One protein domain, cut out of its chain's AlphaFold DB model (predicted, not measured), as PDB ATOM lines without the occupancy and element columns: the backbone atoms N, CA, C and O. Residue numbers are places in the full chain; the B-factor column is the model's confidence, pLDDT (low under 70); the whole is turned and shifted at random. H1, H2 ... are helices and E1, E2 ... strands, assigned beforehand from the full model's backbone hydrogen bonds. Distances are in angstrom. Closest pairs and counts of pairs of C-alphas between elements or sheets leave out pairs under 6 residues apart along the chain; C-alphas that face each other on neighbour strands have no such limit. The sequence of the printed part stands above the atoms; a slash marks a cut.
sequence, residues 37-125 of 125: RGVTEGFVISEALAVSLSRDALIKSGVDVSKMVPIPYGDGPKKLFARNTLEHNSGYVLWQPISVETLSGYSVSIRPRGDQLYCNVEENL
ATOM      1  N   ARG A  37     124.290 157.614  60.965       58.69
ATOM      2  CA  ARG A  37     125.457 158.480  60.722       58.69
ATOM      3  C   ARG A  37     125.588 159.518  61.832       58.69
ATOM      4  O   ARG A  37     124.581 160.084  62.249       58.69
ATOM      5  N   GLY A  38     126.823 159.823  62.227       56.78
ATOM      6  CA  GLY A  38     127.122 160.949  63.114       56.78
ATOM      7  C   GLY A  38     127.215 160.576  64.589       56.78
ATOM      8  O   GLY A  38     126.771 161.343  65.440       56.78
ATOM      9  N   VAL A  39     127.797 159.416  64.908       64.25
ATOM     10  CA  VAL A  39     128.199 159.108  66.288       64.25
ATOM     11  C   VAL A  39     129.364 160.030  66.654       64.25
ATOM     12  O   VAL A  39     130.518 159.743  66.349       64.25
ATOM     13  N   THR A  40     129.060 161.183  67.246       62.41
ATOM     14  CA  THR A  40     130.075 162.140  67.700       62.41
ATOM     15  C   THR A  40     130.711 161.683  69.010       62.41
ATOM     16  O   THR A  40     130.115 160.919  69.775       62.41
ATOM     17  N   GLU A  41     131.908 162.190  69.313       62.91
ATOM     18  CA  GLU A  41     132.500 162.039  70.645       62.91
ATOM     19  C   GLU A  41     131.510 162.521  71.722       62.91
ATOM     20  O   GLU A  41     130.880 163.571  71.587       62.91
ATOM     21  N   GLY A  42     131.312 161.708  72.762       66.00
ATOM     22  CA  GLY A  42     130.365 161.990  73.848       66.00
ATOM     23  C   GLY A  42     128.901 161.618  73.575       66.00
ATOM     24  O   GLY A  42     128.090 161.694  74.498       66.00
ATOM     25  N   PHE A  43     128.542 161.169  72.366       79.62
ATOM     26  CA  PHE A  43     127.232 160.555  72.141       79.62
ATOM     27  C   PHE A  43     127.116 159.267  72.959       79.62
ATOM     28  O   PHE A  43     128.054 158.471  73.001       79.62
ATOM     29  N   VAL A  44     125.961 159.064  73.591       83.69
ATOM     30  CA  VAL A  44     125.665 157.876  74.388       83.69
ATOM     31  C   VAL A  44     124.309 157.333  73.965       83.69
ATOM     32  O   VAL A  44     123.290 158.012  74.093       83.69
ATOM     33  N   ILE A  45     124.287 156.083  73.508       87.06
ATOM     34  CA  ILE A  45     123.045 155.413  73.116       87.06
ATOM     35  C   ILE A  45     122.104 155.297  74.324       87.06
ATOM     36  O   ILE A  45     122.432 154.676  75.345       87.06
ATOM     37  N   SER A  46     120.917 155.892  74.199       90.00
ATOM     38  CA  SER A  46     119.824 155.720  75.155       90.00
ATOM     39  C   SER A  46     119.147 154.361  74.964       90.00
ATOM     40  O   SER A  46     119.181 153.778  73.883       90.00
ATOM     41  N   GLU A  47     118.492 153.858  76.008       91.12
ATOM     42  CA  GLU A  47     117.792 152.571  75.937       91.12
ATOM     43  C   GLU A  47     116.675 152.573  74.882       91.12
ATOM     44  O   GLU A  47     116.590 151.651  74.076       91.12
ATOM     45  N   ALA A  48     115.876 153.643  74.819       91.75
ATOM     46  CA  ALA A  48     114.822 153.781  73.815       91.75
ATOM     47  C   ALA A  48     115.379 153.739  72.382       91.75
ATOM     48  O   ALA A  48     114.799 153.092  71.508       91.75
ATOM     49  N   LEU A  49     116.529 154.384  72.152       90.94
ATOM     50  CA  LEU A  49     117.196 154.355  70.856       90.94
ATOM     51  C   LEU A  49     117.729 152.955  70.533       90.94
ATOM     52  O   LEU A  49     117.503 152.470  69.430       90.94
ATOM     53  N   ALA A  50     118.384 152.288  71.486       91.94
ATOM     54  CA  ALA A  50     118.874 150.925  71.298       91.94
ATOM     55  C   ALA A  50     117.742 149.950  70.944       91.94
ATOM     56  O   ALA A  50     117.870 149.169  70.003       91.94
ATOM     57  N   VAL A  51     116.607 150.033  71.646       93.69
ATOM     58  CA  VAL A  51     115.427 149.207  71.350       93.69
ATOM     59  C   VAL A  51     114.897 149.508  69.947       93.69
ATOM     60  O   VAL A  51     114.640 148.571  69.193       93.69
ATOM     61  N   SER A  52     114.792 150.783  69.557       92.81
ATOM     62  CA  SER A  52     114.364 151.160  68.202       92.81
ATOM     63  C   SER A  52     115.297 150.600  67.126       92.81
ATOM     64  O   SER A  52     114.830 149.961  66.188       92.81
ATOM     65  N   LEU A  53     116.611 150.768  67.292       91.50
ATOM     66  CA  LEU A  53     117.609 150.258  66.347       91.50
ATOM     67  C   LEU A  53     117.576 148.736  66.245       91.50
ATOM     68  O   LEU A  53     117.658 148.184  65.151       91.50
ATOM     69  N   SER A  54     117.414 148.057  67.382       94.00
ATOM     70  CA  SER A  54     117.330 146.601  67.399       94.00
ATOM     71  C   SER A  54     116.072 146.077  66.704       94.00
ATOM     72  O   SER A  54     116.152 145.104  65.957       94.00
ATOM     73  N   ARG A  55     114.932 146.763  66.871       93.75
ATOM     74  CA  ARG A  55     113.687 146.462  66.155       93.75
ATOM     75  C   ARG A  55     113.874 146.610  64.648       93.75
ATOM     76  O   ARG A  55     113.503 145.707  63.905       93.75
ATOM     77  N   ASP A  56     114.473 147.713  64.205       92.31
ATOM     78  CA  ASP A  56     114.713 147.960  62.781       92.31
ATOM     79  C   ASP A  56     115.649 146.907  62.174       92.31
ATOM     80  O   ASP A  56     115.436 146.461  61.046       92.31
ATOM     81  N   ALA A  57     116.665 146.477  62.926       91.25
ATOM     82  CA  ALA A  57     117.582 145.427  62.496       91.25
ATOM     83  C   ALA A  57     116.861 144.082  62.336       91.25
ATOM     84  O   ALA A  57     117.025 143.432  61.309       91.25
ATOM     85  N   LEU A  58     116.008 143.699  63.292       91.62
ATOM     86  CA  LEU A  58     115.194 142.481  63.209       91.62
ATOM     87  C   LEU A  58     114.245 142.492  62.005       91.62
ATOM     88  O   LEU A  58     114.185 141.508  61.270       91.62
ATOM     89  N   ILE A  59     113.559 143.614  61.762       91.38
ATOM     90  CA  ILE A  59     112.677 143.777  60.595       91.38
ATOM     91  C   ILE A  59     113.474 143.594  59.298       91.38
ATOM     92  O   ILE A  59     113.044 142.869  58.403       91.38
ATOM     93  N   LYS A  60     114.663 144.205  59.203       88.75
ATOM     94  CA  LYS A  60     115.549 144.053  58.038       88.75
ATOM     95  C   LYS A  60     116.091 142.629  57.872       88.75
ATOM     96  O   LYS A  60     116.338 142.225  56.741       88.75
ATOM     97  N   SER A  61     116.244 141.873  58.959       87.25
ATOM     98  CA  SER A  61     116.590 140.444  58.933       87.25
ATOM     99  C   SER A  61     115.430 139.534  58.516       87.25
ATOM    100  O   SER A  61     115.626 138.327  58.410       87.25
ATOM    101  N   GLY A  62     114.221 140.072  58.315       89.25
ATOM    102  CA  GLY A  62     113.026 139.286  57.998       89.25
ATOM    103  C   GLY A  62     112.339 138.655  59.213       89.25
ATOM    104  O   GLY A  62     111.508 137.767  59.041       89.25
ATOM    105  N   VAL A  63     112.658 139.098  60.433       88.88
ATOM    106  CA  VAL A  63     112.012 138.611  61.661       88.88
ATOM    107  C   VAL A  63     110.663 139.312  61.857       88.88
ATOM    108  O   VAL A  63     110.567 140.538  61.782       88.88
ATOM    109  N   ASP A  64     109.614 138.541  62.161       89.94
ATOM    110  CA  ASP A  64     108.291 139.070  62.513       89.94
ATOM    111  C   ASP A  64     108.293 139.643  63.941       89.94
ATOM    112  O   ASP A  64     107.985 138.963  64.922       89.94
ATOM    113  N   VAL A  65     108.641 140.926  64.058       90.06
ATOM    114  CA  VAL A  65     108.735 141.608  65.359       90.06
ATOM    115  C   VAL A  65     107.364 141.832  66.015       90.06
ATOM    116  O   VAL A  65     107.305 142.111  67.209       90.06
ATOM    117  N   SER A  66     106.244 141.668  65.295       90.69
ATOM    118  CA  SER A  66     104.900 141.821  65.888       90.69
ATOM    119  C   SER A  66     104.603 140.777  66.970       90.69
ATOM    120  O   SER A  66     103.782 141.007  67.857       90.69
ATOM    121  N   LYS A  67     105.317 139.648  66.920       87.75
ATOM    122  CA  LYS A  67     105.223 138.536  67.870       87.75
ATOM    123  C   LYS A  67     106.396 138.489  68.842       87.75
ATOM    124  O   LYS A  67     106.570 137.482  69.520       87.75
ATOM    125  N   MET A  68     107.199 139.549  68.898       90.94
ATOM    126  CA  MET A  68     108.420 139.614  69.690       90.94
ATOM    127  C   MET A  68     108.354 140.748  70.701       90.94
ATOM    128  O   MET A  68     107.794 141.814  70.439       90.94
ATOM    129  N   VAL A  69     108.999 140.547  71.845       92.94
ATOM    130  CA  VAL A  69     109.182 141.583  72.862       92.94
ATOM    131  C   VAL A  69     110.642 141.656  73.295       92.94
ATOM    132  O   VAL A  69     111.288 140.612  73.428       92.94
ATOM    133  N   PRO A  70     111.184 142.866  73.522       93.75
ATOM    134  CA  PRO A  70     112.496 142.998  74.122       93.75
ATOM    135  C   PRO A  70     112.419 142.563  75.588       93.75
ATOM    136  O   PRO A  70     111.453 142.891  76.285       93.75
ATOM    137  N   ILE A  71     113.435 141.849  76.063       91.19
ATOM    138  CA  ILE A  71     113.491 141.372  77.446       91.19
ATOM    139  C   ILE A  71     114.547 142.099  78.270       91.19
ATOM    140  O   ILE A  71     115.583 142.502  77.734       91.19
ATOM    141  N   PRO A  72     114.307 142.260  79.582       90.19
ATOM    142  CA  PRO A  72     115.306 142.811  80.476       90.19
ATOM    143  C   PRO A  72     116.535 141.911  80.570       90.19
ATOM    144  O   PRO A  72     116.406 140.687  80.584       90.19
ATOM    145  N   TYR A  73     117.713 142.515  80.706       79.25
ATOM    146  CA  TYR A  73     118.934 141.794  81.049       79.25
ATOM    147  C   TYR A  73     119.255 141.951  82.547       79.25
ATOM    148  O   TYR A  73     119.207 143.053  83.099       79.25
ATOM    149  N   GLY A  74     119.627 140.838  83.187       68.44
ATOM    150  CA  GLY A  74     120.065 140.774  84.587       68.44
ATOM    151  C   GLY A  74     118.946 140.806  85.639       68.44
ATOM    152  O   GLY A  74     117.792 141.106  85.350       68.44
ATOM    153  N   ASP A  75     119.329 140.529  86.890       64.12
ATOM    154  CA  ASP A  75     118.423 140.427  88.051       64.12
ATOM    155  C   ASP A  75     118.120 141.785  88.731       64.12
ATOM    156  O   ASP A  75     117.455 141.850  89.765       64.12
ATOM    157  N   GLY A  76     118.646 142.885  88.177       64.00
ATOM    158  CA  GLY A  76     118.568 144.247  88.722       64.00
ATOM    159  C   GLY A  76     117.420 145.098  88.148       64.00
ATOM    160  O   GLY A  76     116.439 144.550  87.644       64.00
ATOM    161  N   PRO A  77     117.493 146.451  88.202       67.88
ATOM    162  CA  PRO A  77     116.485 147.287  87.552       67.88
ATOM    163  C   PRO A  77     116.395 146.890  86.077       67.88
ATOM    164  O   PRO A  77     117.415 146.863  85.390       67.88
ATOM    165  N   LYS A  78     115.178 146.553  85.631       80.69
ATOM    166  CA  LYS A  78     114.883 145.982  84.312       80.69
ATOM    167  C   LYS A  78     115.314 146.935  83.199       80.69
ATOM    168  O   LYS A  78     114.524 147.763  82.758       80.69
ATOM    169  N   LYS A  79     116.567 146.824  82.768       88.06
ATOM    170  CA  LYS A  79     117.102 147.532  81.609       88.06
ATOM    171  C   LYS A  79     116.981 146.630  80.390       88.06
ATOM    172  O   LYS A  79     117.195 145.426  80.491       88.06
ATOM    173  N   LEU A  80     116.643 147.213  79.250       91.94
ATOM    174  CA  LEU A  80     116.499 146.517  77.968       91.94
ATOM    175  C   LEU A  80     117.772 146.594  77.115       91.94
ATOM    176  O   LEU A  80     117.933 145.806  76.189       91.94
ATOM    177  N   PHE A  81     118.681 147.528  77.418       91.62
ATOM    178  CA  PHE A  81     119.925 147.714  76.670       91.62
ATOM    179  C   PHE A  81     121.184 147.456  77.505       91.62
ATOM    180  O   PHE A  81     121.568 148.272  78.349       91.62
ATOM    181  N   ALA A  82     121.854 146.336  77.233       89.44
ATOM    182  CA  ALA A  82     123.083 145.927  77.898       89.44
ATOM    183  C   ALA A  82     124.283 146.689  77.327       89.44
ATOM    184  O   ALA A  82     124.970 146.220  76.420       89.44
ATOM    185  N   ARG A  83     124.514 147.897  77.849       88.94
ATOM    186  CA  ARG A  83     125.621 148.762  77.426       88.94
ATOM    187  C   ARG A  83     126.982 148.195  77.844       88.94
ATOM    188  O   ARG A  83     127.176 147.823  79.000       88.94
ATOM    189  N   ASN A  84     127.942 148.230  76.925       85.19
ATOM    190  CA  ASN A  84     129.350 147.964  77.190       85.19
ATOM    191  C   ASN A  84     130.009 149.179  77.879       85.19
ATOM    192  O   ASN A  84     129.845 150.323  77.459       85.19
ATOM    193  N   THR A  85     130.745 148.939  78.964       80.56
ATOM    194  CA  THR A  85     131.397 149.989  79.762       80.56
ATOM    195  C   THR A  85     132.724 150.474  79.177       80.56
ATOM    196  O   THR A  85     133.145 151.583  79.489       80.56
ATOM    197  N   LEU A  86     133.375 149.672  78.332       84.06
ATOM    198  CA  LEU A  86     134.598 150.047  77.618       84.06
ATOM    199  C   LEU A  86     134.255 150.838  76.350       84.06
ATOM    200  O   LEU A  86     134.842 151.878  76.067       84.06
ATOM    201  N   GLU A  87     133.240 150.374  75.621       84.56
ATOM    202  CA  GLU A  87     132.720 151.011  74.414       84.56
ATOM    203  C   GLU A  87     131.305 151.547  74.669       84.56
ATOM    204  O   GLU A  87     130.314 150.846  74.492       84.56
ATOM    205  N   HIS A  88     131.192 152.818  75.057       77.50
ATOM    206  CA  HIS A  88     129.937 153.426  75.529       77.50
ATOM    207  C   HIS A  88     128.764 153.375  74.527       77.50
ATOM    208  O   HIS A  88     127.603 153.448  74.937       77.50
ATOM    209  N   ASN A  89     129.062 153.236  73.232       84.94
ATOM    210  CA  ASN A  89     128.096 153.114  72.133       84.94
ATOM    211  C   ASN A  89     127.963 151.680  71.601       84.94
ATOM    212  O   ASN A  89     127.482 151.463  70.491       84.94
ATOM    213  N   SER A  90     128.408 150.711  72.391       89.56
ATOM    214  CA  SER A  90     128.340 149.286  72.105       89.56
ATOM    215  C   SER A  90     127.460 148.598  73.143       89.56
ATOM    216  O   SER A  90     127.346 149.048  74.288       89.56
ATOM    217  N   GLY A  91     126.800 147.517  72.755       92.81
ATOM    218  CA  GLY A  91     125.936 146.756  73.646       92.81
ATOM    219  C   GLY A  91     125.023 145.805  72.894       92.81
ATOM    220  O   GLY A  91     125.250 145.516  71.720       92.81
ATOM    221  N   TYR A  92     123.980 145.318  73.558       93.06
ATOM    222  CA  TYR A  92     122.975 144.479  72.912       93.06
ATOM    223  C   TYR A  92     121.586 144.613  73.539       93.06
ATOM    224  O   TYR A  92     121.436 145.063  74.677       93.06
ATOM    225  N   VAL A  93     120.574 144.217  72.768       94.12
ATOM    226  CA  VAL A  93     119.179 144.062  73.197       94.12
ATOM    227  C   VAL A  93     118.768 142.616  72.941       94.12
ATOM    228  O   VAL A  93     119.046 142.073  71.871       94.12
ATOM    229  N   LEU A  94     118.116 141.996  73.920       93.62
ATOM    230  CA  LEU A  94     117.565 140.649  73.796       93.62
ATOM    231  C   LEU A  94     116.088 140.728  73.428       93.62
ATOM    232  O   LEU A  94     115.361 141.560  73.962       93.62
ATOM    233  N   TRP A  95     115.655 139.838  72.548       93.62
ATOM    234  CA  TRP A  95     114.284 139.711  72.082       93.62
ATOM    235  C   TRP A  95     113.831 138.266  72.217       93.62
ATOM    236  O   TRP A  95     114.589 137.346  71.913       93.62
ATOM    237  N   GLN A  96     112.590 138.074  72.644       91.38
ATOM    238  CA  GLN A  96     111.977 136.754  72.712       91.38
ATOM    239  C   GLN A  96     110.572 136.766  72.099       91.38
ATOM    240  O   GLN A  96     109.898 137.807  72.131       91.38
ATOM    241  N   PRO A  97     110.103 135.618  71.596       90.12
ATOM    242  CA  PRO A  97     108.721 135.434  71.186       90.12
ATOM    243  C   PRO A  97     107.748 135.668  72.347       90.12
ATOM    244  O   PRO A  97     108.010 135.318  73.494       90.12
ATOM    245  N   ILE A  98     106.586 136.241  72.043       87.69
ATOM    246  CA  ILE A  98     105.473 136.368  72.997       87.69
ATOM    247  C   ILE A  98     104.852 134.986  73.277       87.69
ATOM    248  O   ILE A  98     104.301 134.759  74.352       87.69
ATOM    249  N   SER A  99     104.932 134.065  72.309       79.00
ATOM    250  CA  SER A  99     104.413 132.701  72.435       79.00
ATOM    251  C   SER A  99     105.400 131.782  73.150       79.00
ATOM    252  O   SER A  99     106.588 131.788  72.850       79.00
ATOM    253  N   VAL A 100     104.875 130.931  74.033       62.94
ATOM    254  CA  VAL A 100     105.634 129.933  74.809       62.94
ATOM    255  C   VAL A 100     106.097 128.748  73.940       62.94
ATOM    256  O   VAL A 100     106.933 127.958  74.361       62.94
ATOM    257  N   GLU A 101     105.561 128.611  72.723       65.00
ATOM    258  CA  GLU A 101     105.853 127.480  71.827       65.00
ATOM    259  C   GLU A 101     107.188 127.613  71.078       65.00
ATOM    260  O   GLU A 101     107.714 126.617  70.583       65.00
ATOM    261  N   THR A 102     107.756 128.820  71.007       62.19
ATOM    262  CA  THR A 102     108.996 129.084  70.272       62.19
ATOM    263  C   THR A 102     110.126 129.366  71.259       62.19
ATOM    264  O   THR A 102     110.127 130.395  71.929       62.19
ATOM    265  N   LEU A 103     111.094 128.450  71.346       64.31
ATOM    266  CA  LEU A 103     112.274 128.604  72.209       64.31
ATOM    267  C   LEU A 103     113.342 129.528  71.607       64.31
ATOM    268  O   LEU A 103     114.236 129.954  72.334       64.31
ATOM    269  N   SER A 104     113.259 129.855  70.312       79.75
ATOM    270  CA  SER A 104     114.273 130.685  69.668       79.75
ATOM    271  C   SER A 104     114.059 132.171  69.953       79.75
ATOM    272  O   SER A 104     113.035 132.771  69.616       79.75
ATOM    273  N   GLY A 105     115.046 132.767  70.618       89.81
ATOM    274  CA  GLY A 105     115.140 134.207  70.833       89.81
ATOM    275  C   GLY A 105     116.072 134.855  69.817       89.81
ATOM    276  O   GLY A 105     116.725 134.185  69.023       89.81
ATOM    277  N   TYR A 106     116.195 136.175  69.881       92.25
ATOM    278  CA  TYR A 106     117.199 136.907  69.118       92.25
ATOM    279  C   TYR A 106     118.004 137.812  70.037       92.25
ATOM    280  O   TYR A 106     117.468 138.458  70.938       92.25
ATOM    281  N   SER A 107     119.300 137.902  69.780       93.50
ATOM    282  CA  SER A 107     120.127 138.982  70.292       93.50
ATOM    283  C   SER A 107     120.443 139.946  69.157       93.50
ATOM    284  O   SER A 107     120.726 139.550  68.026       93.50
ATOM    285  N   VAL A 108     120.364 141.241  69.450       93.25
ATOM    286  CA  VAL A 108     120.794 142.279  68.518       93.25
ATOM    287  C   VAL A 108     121.927 143.052  69.155       93.25
ATOM    288  O   VAL A 108     121.707 143.812  70.098       93.25
ATOM    289  N   SER A 109     123.142 142.854  68.649       93.00
ATOM    290  CA  SER A 109     124.310 143.608  69.094       93.00
ATOM    291  C   SER A 109     124.442 144.904  68.305       93.00
ATOM    292  O   SER A 109     124.289 144.918  67.089       93.00
ATOM    293  N   ILE A 110     124.717 145.998  69.008       92.44
ATOM    294  CA  ILE A 110     124.944 147.328  68.450       92.44
ATOM    295  C   ILE A 110     126.410 147.653  68.695       92.44
ATOM    296  O   ILE A 110     126.866 147.545  69.832       92.44
ATOM    297  N   ARG A 111     127.160 148.017  67.653       90.00
ATOM    298  CA  ARG A 111     128.584 148.356  67.762       90.00
ATOM    299  C   ARG A 111     128.931 149.573  66.910       90.00
ATOM    300  O   ARG A 111     128.446 149.672  65.781       90.00
ATOM    301  N   PRO A 112     129.781 150.484  67.401       87.00
ATOM    302  CA  PRO A 112     130.304 151.563  66.586       87.00
ATOM    303  C   PRO A 112     131.380 151.039  65.630       87.00
ATOM    304  O   PRO A 112     132.173 150.164  65.973       87.00
ATOM    305  N   ARG A 113     131.442 151.604  64.427       84.25
ATOM    306  CA  ARG A 113     132.553 151.417  63.488       84.25
ATOM    307  C   ARG A 113     132.741 152.717  62.716       84.25
ATOM    308  O   ARG A 113     131.933 153.066  61.861       84.25
ATOM    309  N   GLY A 114     133.812 153.433  63.051       81.50
ATOM    310  CA  GLY A 114     134.002 154.808  62.595       81.50
ATOM    311  C   GLY A 114     132.932 155.729  63.184       81.50
ATOM    312  O   GLY A 114     132.682 155.706  64.385       81.50
ATOM    313  N   ASP A 115     132.285 156.505  62.321       78.94
ATOM    314  CA  ASP A 115     131.224 157.465  62.644       78.94
ATOM    315  C   ASP A 115     129.806 156.862  62.592       78.94
ATOM    316  O   ASP A 115     128.811 157.595  62.650       78.94
ATOM    317  N   GLN A 116     129.708 155.535  62.454       82.00
ATOM    318  CA  GLN A 116     128.456 154.811  62.247       82.00
ATOM    319  C   GLN A 116     128.196 153.763  63.328       82.00
ATOM    320  O   GLN A 116     129.124 153.169  63.879       82.00
ATOM    321  N   LEU A 117     126.914 153.502  63.593       84.31
ATOM    322  CA  LEU A 117     126.468 152.342  64.369       84.31
ATOM    323  C   LEU A 117     126.073 151.202  63.439       84.31
ATOM    324  O   LEU A 117     125.412 151.422  62.428       84.31
ATOM    325  N   TYR A 118     126.452 149.992  63.826       86.75
ATOM    326  CA  TYR A 118     126.129 148.750  63.144       86.75
ATOM    327  C   TYR A 118     125.325 147.863  64.081       86.75
ATOM    328  O   TYR A 118     125.675 147.721  65.251       86.75
ATOM    329  N   CYS A 119     124.269 147.254  63.550       90.31
ATOM    330  CA  CYS A 119     123.463 146.277  64.265       90.31
ATOM    331  C   CYS A 119     123.693 144.893  63.652       90.31
ATOM    332  O   CYS A 119     123.633 144.754  62.433       90.31
ATOM    333  N   ASN A 120     123.949 143.883  64.481       90.81
ATOM    334  CA  ASN A 120     124.026 142.486  64.060       90.81
ATOM    335  C   ASN A 120     122.969 141.673  64.801       90.81
ATOM    336  O   ASN A 120     122.872 141.780  66.022       90.81
ATOM    337  N   VAL A 121     122.212 140.868  64.061       91.69
ATOM    338  CA  VAL A 121     121.154 140.005  64.590       91.69
ATOM    339  C   VAL A 121     121.665 138.571  64.642       91.69
ATOM    340  O   VAL A 121     122.147 138.055  63.635       91.69
ATOM    341  N   GLU A 122     121.540 137.935  65.799       92.06
ATOM    342  CA  GLU A 122     121.895 136.536  66.027       92.06
ATOM    343  C   GLU A 122     120.690 135.814  66.639       92.06
ATOM    344  O   GLU A 122     120.067 136.316  67.575       92.06
ATOM    345  N   GLU A 123     120.331 134.660  66.081       90.75
ATOM    346  CA  GLU A 123     119.304 133.782  66.648       90.75
ATOM    347  C   GLU A 123     119.918 132.973  67.796       90.75
ATOM    348  O   GLU A 123     120.980 132.368  67.641       90.75
ATOM    349  N   ASN A 124     119.255 132.977  68.949       84.25
ATOM    350  CA  ASN A 124     119.630 132.184  70.110       84.25
ATOM    351  C   ASN A 124     118.761 130.918  70.111       84.25
ATOM    352  O   ASN A 124     117.535 131.036  70.157       84.25
ATOM    353  N   LEU A 125     119.397 129.743  70.036       63.25
ATOM    354  CA  LEU A 125     118.757 128.419  70.100       63.25
ATOM    355  C   LEU A 125     118.591 127.927  71.541       63.25
ATOM    356  O   LEU A 125     119.509 128.187  72.354       63.25
TER     357      LEU A 125
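AT A GLANCE: This is residues 37 to 125 of the 125 residues of an uncharacterized protein of Thiotrichaceae bacterium IS1 (UniProt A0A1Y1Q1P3). A strongly twisted sheet of four strands curls round one helix, H1, in two layers, helix and sheet. The printed part has 89 residues, with H1 followed by E1 to E4, a meander in which each strand is the antiparallel neighbour of the one before. The class is mixed, with under half of the residues in named elements. The whole is compact, with a radius of gyration of the C-alphas of 13.2 A and spans of 44 by 31 by 20 A.

IN THESE COORDINATES: From first to last C-alpha, E3, residues 105 to 113, measures 25.6 A; E4, residues 116 to 124, 25.5 A; E2, residues 91 to 97, 20.8 A; and E1, residues 68 to 71, 9.4 A. H1, residues 47 to 60, measures 19.9 A and begins at C-alpha 47 (117.792, 152.571, 75.937). E4 ends at C-alpha 124 (119.630, 132.184, 70.110).

HOW THE PARTS SIT: Within hydrogen-bond range are N 93 and O 108 in hairpin E2 and E3, 2.9 A; N 109 and O 120 in hairpin E3 and E4, 2.9 A; and N 69 and O 96 in hairpin E1 and E2, 2.9 A. Edge strands E1 and E4 are apart. H1 is on the sheet; its closest C-alphas to E3 are Ser 54 and Val 108, 5.7 A. Every O i to N i+4 pair in H1 is within hydrogen-bond range.

THE WHOLE: The C-alphas of Glu 41 and Glu 101 are farthest apart, 43.7 A. The printed part has no cut. The link E1 to E2, residues 72 to 90, is long. pLDDT is under 70 at residues 37 to 42, 74 to 77, 100 to 103 and 125.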